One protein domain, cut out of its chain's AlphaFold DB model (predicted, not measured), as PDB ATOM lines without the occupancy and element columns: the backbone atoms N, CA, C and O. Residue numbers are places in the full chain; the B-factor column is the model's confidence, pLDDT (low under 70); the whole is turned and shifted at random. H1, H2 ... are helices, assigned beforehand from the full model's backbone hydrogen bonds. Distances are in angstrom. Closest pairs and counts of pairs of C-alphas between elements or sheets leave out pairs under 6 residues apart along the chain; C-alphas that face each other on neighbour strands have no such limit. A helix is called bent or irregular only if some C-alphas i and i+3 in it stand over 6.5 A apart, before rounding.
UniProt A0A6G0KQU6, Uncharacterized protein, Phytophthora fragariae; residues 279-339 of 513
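Overview. This is residues 279 to 339 of the 513 residues of an uncharacterized protein of Phytophthora fragariae (UniProt A0A6G0KQU6). Helices H5 and H4 lie roughly side by side, running opposite ways and only loosely packed, with short H3 near H4 on its other side and the long link of residues 303 to 314 looping from H3 back to the beginning of H4. From this small body residues 279 to 292, which hold H1 and H2, stick out as an arm that adds to the length. The printed part has 61 residues with five named helices, in the order H1, H2, H3, H4, H5, and no named strand; the class is all helix. The whole is loose, with a radius of gyration of the C-alphas of 14.3 A, and spans 41 by 28 by 17 A.

Along the chain. The longest helix, H5, holds residues 327 to 337 and measures 15.4 A from first to last C-alpha; it ends with C-alpha 337 at (57.373, -49.725, -13.499). H4, residues 315 to 324, measures 14.1 A and begins with C-alpha 315 at (47.816, -39.304, -13.041). H3, residues 298 to 302, measures 6.0 A. H2, residues 288 to 291, measures 6.1 A and is neither bent nor irregular, but only just: C-alphas 288 and 291 are 6.1 A apart. H1, residues 280 to 285, measures 8.5 A and begins with C-alpha 280 at (51.920, -29.662, 13.431).

Arrangement. H5 and H4 are close but not clearly touching; their closest C-alphas, those of Arg 330 and Met 321, are 7.0 A apart. They run opposite ways at a shallow tilt of 32 degrees, only just short of steep. H3 and H4 are close but not clearly touching, with the C-alphas of Glu 300 and Leu 320 closest at 6.3 A. H3 and H5 are apart. H2 and H3 are apart too. H1 and H2 are close but not clearly touching; their closest C-alphas, those of Ala 284 and Lys 290, are 7.4 A apart. H1 is apart from H3, H4 and H5, and H2 is apart from H4 and H5. In H1, H3, H4 and H5 every pair of O of residue i and N of residue i+4 is within hydrogen-bond range, while H2 is too short for such a pair and has its 1 pair of O of residue i and N of residue i+3 within range.

Size, cuts and confidence. The two C-alphas farthest apart, those of Asn 279 and Thr 307, are 42.3 A apart. Residues 279 to 292, of which 280 to 285 belong to H1 and 288 to 291 to H2, stand free; without them the body spans 32 by 20 by 16 A. The printed part has no cut. The link from H3 to H4 is long, with 12 residues. The links from H1 to H2 and from H4 to H5 are tight, and that from H2 to H3 is short. The mean pLDDT of the printed part is 82.3, and residues 279 to 280 and 283 to 284 are under 70.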
ATOM      1  N   ASN A 279      53.487 -27.668  16.796       64.00
ATOM      2  CA  ASN A 279      53.143 -26.758  15.703       64.00
ATOM      3  C   ASN A 279      52.467 -27.477  14.516       64.00
ATOM      4  O   ASN A 279      51.848 -26.840  13.667       64.00
ATOM      5  N   LYS A 280      52.542 -28.814  14.462       67.81
ATOM      6  CA  LYS A 280      51.920 -29.662  13.431       67.81
ATOM      7  C   LYS A 280      50.446 -29.337  13.218       67.81
ATOM      8  O   LYS A 280      50.032 -29.191  12.071       67.81
ATOM      9  N   ASP A 281      49.666 -29.223  14.290       70.69
ATOM     10  CA  ASP A 281      48.223 -29.009  14.176       70.69
ATOM     11  C   ASP A 281      47.853 -27.535  13.950       70.69
ATOM     12  O   ASP A 281      46.909 -27.279  13.208       70.69
ATOM     13  N   GLU A 282      48.631 -26.567  14.453       75.75
ATOM     14  CA  GLU A 282      48.454 -25.141  14.116       75.75
ATOM     15  C   GLU A 282      48.768 -24.883  12.631       75.75
ATOM     16  O   GLU A 282      47.947 -24.318  11.908       75.75
ATOM     17  N   ILE A 283      49.903 -25.380  12.127       69.88
ATOM     18  CA  ILE A 283      50.264 -25.298  10.702       69.88
ATOM     19  C   ILE A 283      49.227 -26.027   9.843       69.88
ATOM     20  O   ILE A 283      48.777 -25.489   8.833       69.88
ATOM     21  N   ALA A 284      48.809 -27.232  10.240       66.69
ATOM     22  CA  ALA A 284      47.885 -28.039   9.453       66.69
ATOM     23  C   ALA A 284      46.417 -27.578   9.513       66.69
ATOM     24  O   ALA A 284      45.651 -27.942   8.622       66.69
ATOM     25  N   ALA A 285      46.014 -26.789  10.515       72.56
ATOM     26  CA  ALA A 285      44.686 -26.174  10.577       72.56
ATOM     27  C   ALA A 285      44.493 -25.081   9.509       72.56
ATOM     28  O   ALA A 285      43.376 -24.870   9.048       72.56
ATOM     29  N   ASN A 286      45.577 -24.442   9.058       77.19
ATOM     30  CA  ASN A 286      45.550 -23.422   8.001       77.19
ATOM     31  C   ASN A 286      45.364 -23.998   6.579       77.19
ATOM     32  O   ASN A 286      45.394 -23.253   5.600       77.19
ATOM     33  N   PHE A 287      45.199 -25.317   6.442       76.69
ATOM     34  CA  PHE A 287      45.127 -26.012   5.159       76.69
ATOM     35  C   PHE A 287      43.804 -26.767   5.000       76.69
ATOM     36  O   PHE A 287      43.736 -27.974   5.208       76.69
ATOM     37  N   GLU A 288      42.757 -26.061   4.566       76.19
ATOM     38  CA  GLU A 288      41.410 -26.614   4.316       76.19
ATOM     39  C   GLU A 288      41.439 -27.869   3.419       76.19
ATOM     40  O   GLU A 288      40.756 -28.857   3.684       76.19
ATOM     41  N   TRP A 289      42.320 -27.882   2.411       76.31
ATOM     42  CA  TRP A 289      42.526 -29.016   1.504       76.31
ATOM     43  C   TRP A 289      42.959 -30.315   2.209       76.31
ATOM     44  O   TRP A 289      42.728 -31.393   1.663       76.31
ATOM     45  N   LYS A 290      43.514 -30.248   3.433       77.31
ATOM     46  CA  LYS A 290      43.892 -31.420   4.247       77.31
ATOM     47  C   LYS A 290      42.713 -32.355   4.510       77.31
ATOM     48  O   LYS A 290      42.915 -33.566   4.549       77.31
ATOM     49  N   ALA A 291      41.503 -31.813   4.668       71.94
ATOM     50  CA  ALA A 291      40.296 -32.616   4.862       71.94
ATOM     51  C   ALA A 291      39.997 -33.513   3.646       71.94
ATOM     52  O   ALA A 291      39.503 -34.622   3.813       71.94
ATOM     53  N   HIS A 292      40.361 -33.053   2.445       74.12
ATOM     54  CA  HIS A 292      39.950 -33.636   1.168       74.12
ATOM     55  C   HIS A 292      41.033 -34.475   0.466       74.12
ATOM     56  O   HIS A 292      40.742 -35.107  -0.546       74.12
ATOM     57  N   ILE A 293      42.267 -34.546   0.995       71.50
ATOM     58  CA  ILE A 293      43.367 -35.360   0.418       71.50
ATOM     59  C   ILE A 293      42.926 -36.817   0.203       71.50
ATOM     60  O   ILE A 293      43.177 -37.413  -0.845       71.50
ATOM     61  N   ASN A 294      42.265 -37.377   1.216       72.50
ATOM     62  CA  ASN A 294      41.888 -38.786   1.279       72.50
ATOM     63  C   ASN A 294      40.438 -39.038   0.829       72.50
ATOM     64  O   ASN A 294      39.968 -40.173   0.921       72.50
ATOM     65  N   ASP A 295      39.726 -38.015   0.341       80.50
ATOM     66  CA  ASP A 295      38.365 -38.194  -0.160       80.50
ATOM     67  C   ASP A 295      38.393 -39.024  -1.449       80.50
ATOM     68  O   ASP A 295      38.887 -38.604  -2.499       80.50
ATOM     69  N   MET A 296      37.860 -40.240  -1.355       80.56
ATOM     70  CA  MET A 296      37.590 -41.108  -2.496       80.56
ATOM     71  C   MET A 296      36.148 -40.931  -2.953       80.56
ATOM     72  O   MET A 296      35.214 -41.195  -2.183       80.56
ATOM     73  N   THR A 297      35.990 -40.581  -4.227       83.06
ATOM     74  CA  THR A 297      34.730 -40.706  -4.965       83.06
ATOM     75  C   THR A 297      34.210 -42.145  -4.923       83.06
ATOM     76  O   THR A 297      34.974 -43.098  -4.733       83.06
ATOM     77  N   ASP A 298      32.907 -42.334  -5.135       81.19
ATOM     78  CA  ASP A 298      32.308 -43.675  -5.126       81.19
ATOM     79  C   ASP A 298      32.898 -44.582  -6.218       81.19
ATOM     80  O   ASP A 298      33.064 -45.778  -5.990       81.19
ATOM     81  N   TYR A 299      33.305 -44.013  -7.360       81.56
ATOM     82  CA  TYR A 299      34.051 -44.723  -8.403       81.56
ATOM     83  C   TYR A 299      35.406 -45.216  -7.880       81.56
ATOM     84  O   TYR A 299      35.634 -46.424  -7.833       81.56
ATOM     85  N   GLU A 300      36.272 -44.314  -7.396       83.25
ATOM     86  CA  GLU A 300      37.578 -44.692  -6.831       83.25
ATOM     87  C   GLU A 300      37.433 -45.772  -5.753       83.25
ATOM     88  O   GLU A 300      38.219 -46.714  -5.726       83.25
ATOM     89  N   ARG A 301      36.404 -45.673  -4.902       82.50
ATOM     90  CA  ARG A 301      36.144 -46.583  -3.778       82.50
ATOM     91  C   ARG A 301      35.619 -47.967  -4.188       82.50
ATOM     92  O   ARG A 301      35.849 -48.922  -3.447       82.50
ATOM     93  N   THR A 302      34.921 -48.089  -5.319       83.12
ATOM     94  CA  THR A 302      34.233 -49.333  -5.732       83.12
ATOM     95  C   THR A 302      34.888 -50.080  -6.888       83.12
ATOM     96  O   THR A 302      34.661 -51.280  -7.017       83.12
ATOM     97  N   VAL A 303      35.722 -49.422  -7.699       84.69
ATOM     98  CA  VAL A 303      36.439 -50.077  -8.805       84.69
ATOM     99  C   VAL A 303      37.379 -51.171  -8.293       84.69
ATOM    100  O   VAL A 303      38.047 -51.011  -7.266       84.69
ATOM    101  N   ASP A 304      37.443 -52.282  -9.025       83.44
ATOM    102  CA  ASP A 304      38.400 -53.357  -8.789       83.44
ATOM    103  C   ASP A 304      39.760 -53.017  -9.417       83.44
ATOM    104  O   ASP A 304      39.883 -52.843 -10.634       83.44
ATOM    105  N   LEU A 305      40.795 -52.968  -8.576       82.50
ATOM    106  CA  LEU A 305      42.174 -52.699  -8.976       82.50
ATOM    107  C   LEU A 305      42.745 -53.778  -9.915       82.50
ATOM    108  O   LEU A 305      43.707 -53.486 -10.623       82.50
ATOM    109  N   SER A 306      42.163 -54.984  -9.974       79.81
ATOM    110  CA  SER A 306      42.560 -56.023 -10.942       79.81
ATOM    111  C   SER A 306      42.235 -55.646 -12.396       79.81
ATOM    112  O   SER A 306      42.904 -56.102 -13.322       79.81
ATOM    113  N   THR A 307      41.236 -54.778 -12.601       83.69
ATOM    114  CA  THR A 307      40.766 -54.352 -13.934       83.69
ATOM    115  C   THR A 307      41.535 -53.155 -14.500       83.69
ATOM    116  O   THR A 307      41.390 -52.821 -15.675       83.69
ATOM    117  N   ILE A 308      42.372 -52.510 -13.681       85.31
ATOM    118  CA  ILE A 308      43.174 -51.341 -14.050       85.31
ATOM    119  C   ILE A 308      44.596 -51.787 -14.388       85.31
ATOM    120  O   ILE A 308      45.209 -52.554 -13.648       85.31
ATOM    121  N   ASN A 309      45.176 -51.235 -15.456       87.06
ATOM    122  CA  ASN A 309      46.610 -51.372 -15.702       87.06
ATOM    123  C   ASN A 309      47.405 -50.525 -14.689       87.06
ATOM    124  O   ASN A 309      47.754 -49.379 -14.959       87.06
ATOM    125  N   GLN A 310      47.699 -51.100 -13.523       86.12
ATOM    126  CA  GLN A 310      48.449 -50.444 -12.446       86.12
ATOM    127  C   GLN A 310      49.872 -50.029 -12.879       86.12
ATOM    128  O   GLN A 310      50.431 -49.071 -12.343       86.12
ATOM    129  N   LEU A 311      50.455 -50.713 -13.871       85.88
ATOM    130  CA  LEU A 311      51.775 -50.396 -14.428       85.88
ATOM    131  C   LEU A 311      51.755 -49.194 -15.390       85.88
ATOM    132  O   LEU A 311      52.818 -48.682 -15.726       85.88
ATOM    133  N   ALA A 312      50.582 -48.709 -15.812       87.44
ATOM    134  CA  ALA A 312      50.488 -47.480 -16.590       87.44
ATOM    135  C   ALA A 312      50.785 -46.264 -15.698       87.44
ATOM    136  O   ALA A 312      50.048 -45.988 -14.749       87.44
ATOM    137  N   ASP A 313      51.845 -45.522 -16.017       85.44
ATOM    138  CA  ASP A 313      52.162 -44.269 -15.336       85.44
ATOM    139  C   ASP A 313      51.279 -43.138 -15.879       85.44
ATOM    140  O   ASP A 313      51.528 -42.572 -16.945       85.44
ATOM    141  N   ARG A 314      50.164 -42.894 -15.186       89.00
ATOM    142  CA  ARG A 314      49.138 -41.901 -15.532       89.00
ATOM    143  C   ARG A 314      48.560 -41.315 -14.250       89.00
ATOM    144  O   ARG A 314      48.375 -42.044 -13.278       89.00
ATOM    145  N   ASP A 315      48.236 -40.026 -14.252       87.31
ATOM    146  CA  ASP A 315      47.816 -39.304 -13.041       87.31
ATOM    147  C   ASP A 315      46.536 -39.864 -12.396       87.31
ATOM    148  O   ASP A 315      46.409 -39.862 -11.172       87.31
ATOM    149  N   ASP A 316      45.614 -40.403 -13.201       85.62
ATOM    150  CA  ASP A 316      44.377 -41.056 -12.752       85.62
ATOM    151  C   ASP A 316      44.655 -42.363 -11.990       85.62
ATOM    152  O   ASP A 316      44.178 -42.555 -10.869       85.62
ATOM    153  N   VAL A 317      45.495 -43.234 -12.559       87.38
ATOM    154  CA  VAL A 317      45.973 -44.461 -11.903       87.38
ATOM    155  C   VAL A 317      46.807 -44.114 -10.668       87.38
ATOM    156  O   VAL A 317      46.632 -44.719  -9.613       87.38
ATOM    157  N   ASN A 318      47.682 -43.111 -10.761       87.69
ATOM    158  CA  ASN A 318      48.579 -42.709  -9.681       87.69
ATOM    159  C   ASN A 318      47.812 -42.154  -8.473       87.69
ATOM    160  O   ASN A 318      48.100 -42.557  -7.345       87.69
ATOM    161  N   ALA A 319      46.800 -41.308  -8.687       87.06
ATOM    162  CA  ALA A 319      45.933 -40.806  -7.622       87.06
ATOM    163  C   ALA A 319      45.128 -41.934  -6.950       87.06
ATOM    164  O   ALA A 319      45.060 -42.001  -5.720       87.06
ATOM    165  N   LEU A 320      44.570 -42.862  -7.737       88.00
ATOM    166  CA  LEU A 320      43.811 -43.999  -7.215       88.00
ATOM    167  C   LEU A 320      44.690 -44.954  -6.391       88.00
ATOM    168  O   LEU A 320      44.321 -45.330  -5.275       88.00
ATOM    169  N   MET A 321      45.874 -45.305  -6.900       88.44
ATOM    170  CA  MET A 321      46.827 -46.143  -6.170       88.44
ATOM    171  C   MET A 321      47.335 -45.428  -4.911       88.44
ATOM    172  O   MET A 321      47.420 -46.067  -3.867       88.44
ATOM    173  N   LEU A 322      47.581 -44.109  -4.956       87.12
ATOM    174  CA  LEU A 322      47.961 -43.300  -3.790       87.12
ATOM    175  C   LEU A 322      46.917 -43.348  -2.662       87.12
ATOM    176  O   LEU A 322      47.304 -43.457  -1.498       87.12
ATOM    177  N   LYS A 323      45.621 -43.307  -2.999       86.06
ATOM    178  CA  LYS A 323      44.516 -43.358  -2.025       86.06
ATOM    179  C   LYS A 323      44.201 -44.767  -1.506       86.06
ATOM    180  O   LYS A 323      43.738 -44.890  -0.375       86.06
ATOM    181  N   ARG A 324      44.392 -45.820  -2.316       86.12
ATOM    182  CA  ARG A 324      43.920 -47.189  -1.992       86.12
ATOM    183  C   ARG A 324      44.996 -48.214  -1.666       86.12
ATOM    184  O   ARG A 324      44.649 -49.252  -1.110       86.12
ATOM    185  N   CYS A 325      46.260 -47.959  -1.990       85.62
ATOM    186  CA  CYS A 325      47.346 -48.904  -1.744       85.62
ATOM    187  C   CYS A 325      48.278 -48.436  -0.624       85.62
ATOM    188  O   CYS A 325      48.698 -47.274  -0.556       85.62
ATOM    189  N   GLU A 326      48.648 -49.380   0.239       85.50
ATOM    190  CA  GLU A 326      49.631 -49.167   1.295       85.50
ATOM    191  C   GLU A 326      50.983 -48.725   0.724       85.50
ATOM    192  O   GLU A 326      51.320 -48.997  -0.432       85.50
ATOM    193  N   MET A 327      51.784 -48.040   1.544       86.81
ATOM    194  CA  MET A 327      53.049 -47.445   1.101       86.81
ATOM    195  C   MET A 327      53.997 -48.473   0.467       86.81
ATOM    196  O   MET A 327      54.663 -48.145  -0.512       86.81
ATOM    197  N   ARG A 328      54.003 -49.717   0.965       84.38
ATOM    198  CA  ARG A 328      54.819 -50.794   0.401       84.38
ATOM    199  C   ARG A 328      54.339 -51.232  -0.982       84.38
ATOM    200  O   ARG A 328      55.130 -51.197  -1.915       84.38
ATOM    201  N   VAL A 329      53.045 -51.515  -1.149       86.06
ATOM    202  CA  VAL A 329      52.452 -51.863  -2.456       86.06
ATOM    203  C   VAL A 329      52.717 -50.765  -3.495       86.06
ATOM    204  O   VAL A 329      53.009 -51.059  -4.650       86.06
ATOM    205  N   ARG A 330      52.692 -49.490  -3.083       89.62
ATOM    206  CA  ARG A 330      53.053 -48.358  -3.955       89.62
ATOM    207  C   ARG A 330      54.540 -48.324  -4.318       89.62
ATOM    208  O   ARG A 330      54.858 -48.009  -5.459       89.62
ATOM    209  N   LEU A 331      55.437 -48.652  -3.387       88.94
ATOM    210  CA  LEU A 331      56.874 -48.743  -3.655       88.94
ATOM    211  C   LEU A 331      57.195 -49.908  -4.604       88.94
ATOM    212  O   LEU A 331      57.890 -49.707  -5.595       88.94
ATOM    213  N   ASP A 332      56.633 -51.091  -4.356       87.62
ATOM    214  CA  ASP A 332      56.830 -52.267  -5.208       87.62
ATOM    215  C   ASP A 332      56.248 -52.047  -6.622       87.62
ATOM    216  O   ASP A 332      56.849 -52.470  -7.610       87.62
ATOM    217  N   LEU A 333      55.148 -51.291  -6.752       88.69
ATOM    218  CA  LEU A 333      54.616 -50.848  -8.048       88.69
ATOM    219  C   LEU A 333      55.573 -49.892  -8.783       88.69
ATOM    220  O   LEU A 333      55.773 -50.036  -9.988       88.69
ATOM    221  N   VAL A 334      56.183 -48.932  -8.077       89.75
ATOM    222  CA  VAL A 334      57.202 -48.036  -8.654       89.75
ATOM    223  C   VAL A 334      58.433 -48.833  -9.096       89.75
ATOM    224  O   VAL A 334      58.927 -48.611 -10.198       89.75
ATOM    225  N   HIS A 335      58.882 -49.809  -8.301       88.94
ATOM    226  CA  HIS A 335      59.968 -50.711  -8.691       88.94
ATOM    227  C   HIS A 335      59.614 -51.483  -9.972       88.94
ATOM    228  O   HIS A 335      60.383 -51.443 -10.933       88.94
ATOM    229  N   ALA A 336      58.420 -52.084 -10.040       87.50
ATOM    230  CA  ALA A 336      57.951 -52.813 -11.217       87.50
ATOM    231  C   ALA A 336      57.875 -51.936 -12.483       87.50
ATOM    232  O   ALA A 336      58.308 -52.370 -13.549       87.50
ATOM    233  N   ARG A 337      57.388 -50.689 -12.378       88.69
ATOM    234  CA  ARG A 337      57.373 -49.725 -13.499       88.69
ATOM    235  C   ARG A 337      58.776 -49.327 -13.965       88.69
ATOM    236  O   ARG A 337      58.992 -49.158 -15.160       88.69
ATOM    237  N   MET A 338      59.722 -49.196 -13.036       88.25
ATOM    238  CA  MET A 338      61.117 -48.839 -13.322       88.25
ATOM    239  C   MET A 338      61.987 -50.041 -13.740       88.25
ATOM    240  O   MET A 338      63.181 -49.869 -13.978       88.25
ATOM    241  N   GLY A 339      61.425 -51.255 -13.808       86.50
ATOM    242  CA  GLY A 339      62.176 -52.486 -14.087       86.50
ATOM    243  C   GLY A 339      63.148 -52.895 -12.971       86.50
ATOM    244  O   GLY A 339      64.052 -53.697 -13.204       86.50
TER     245      GLY A 339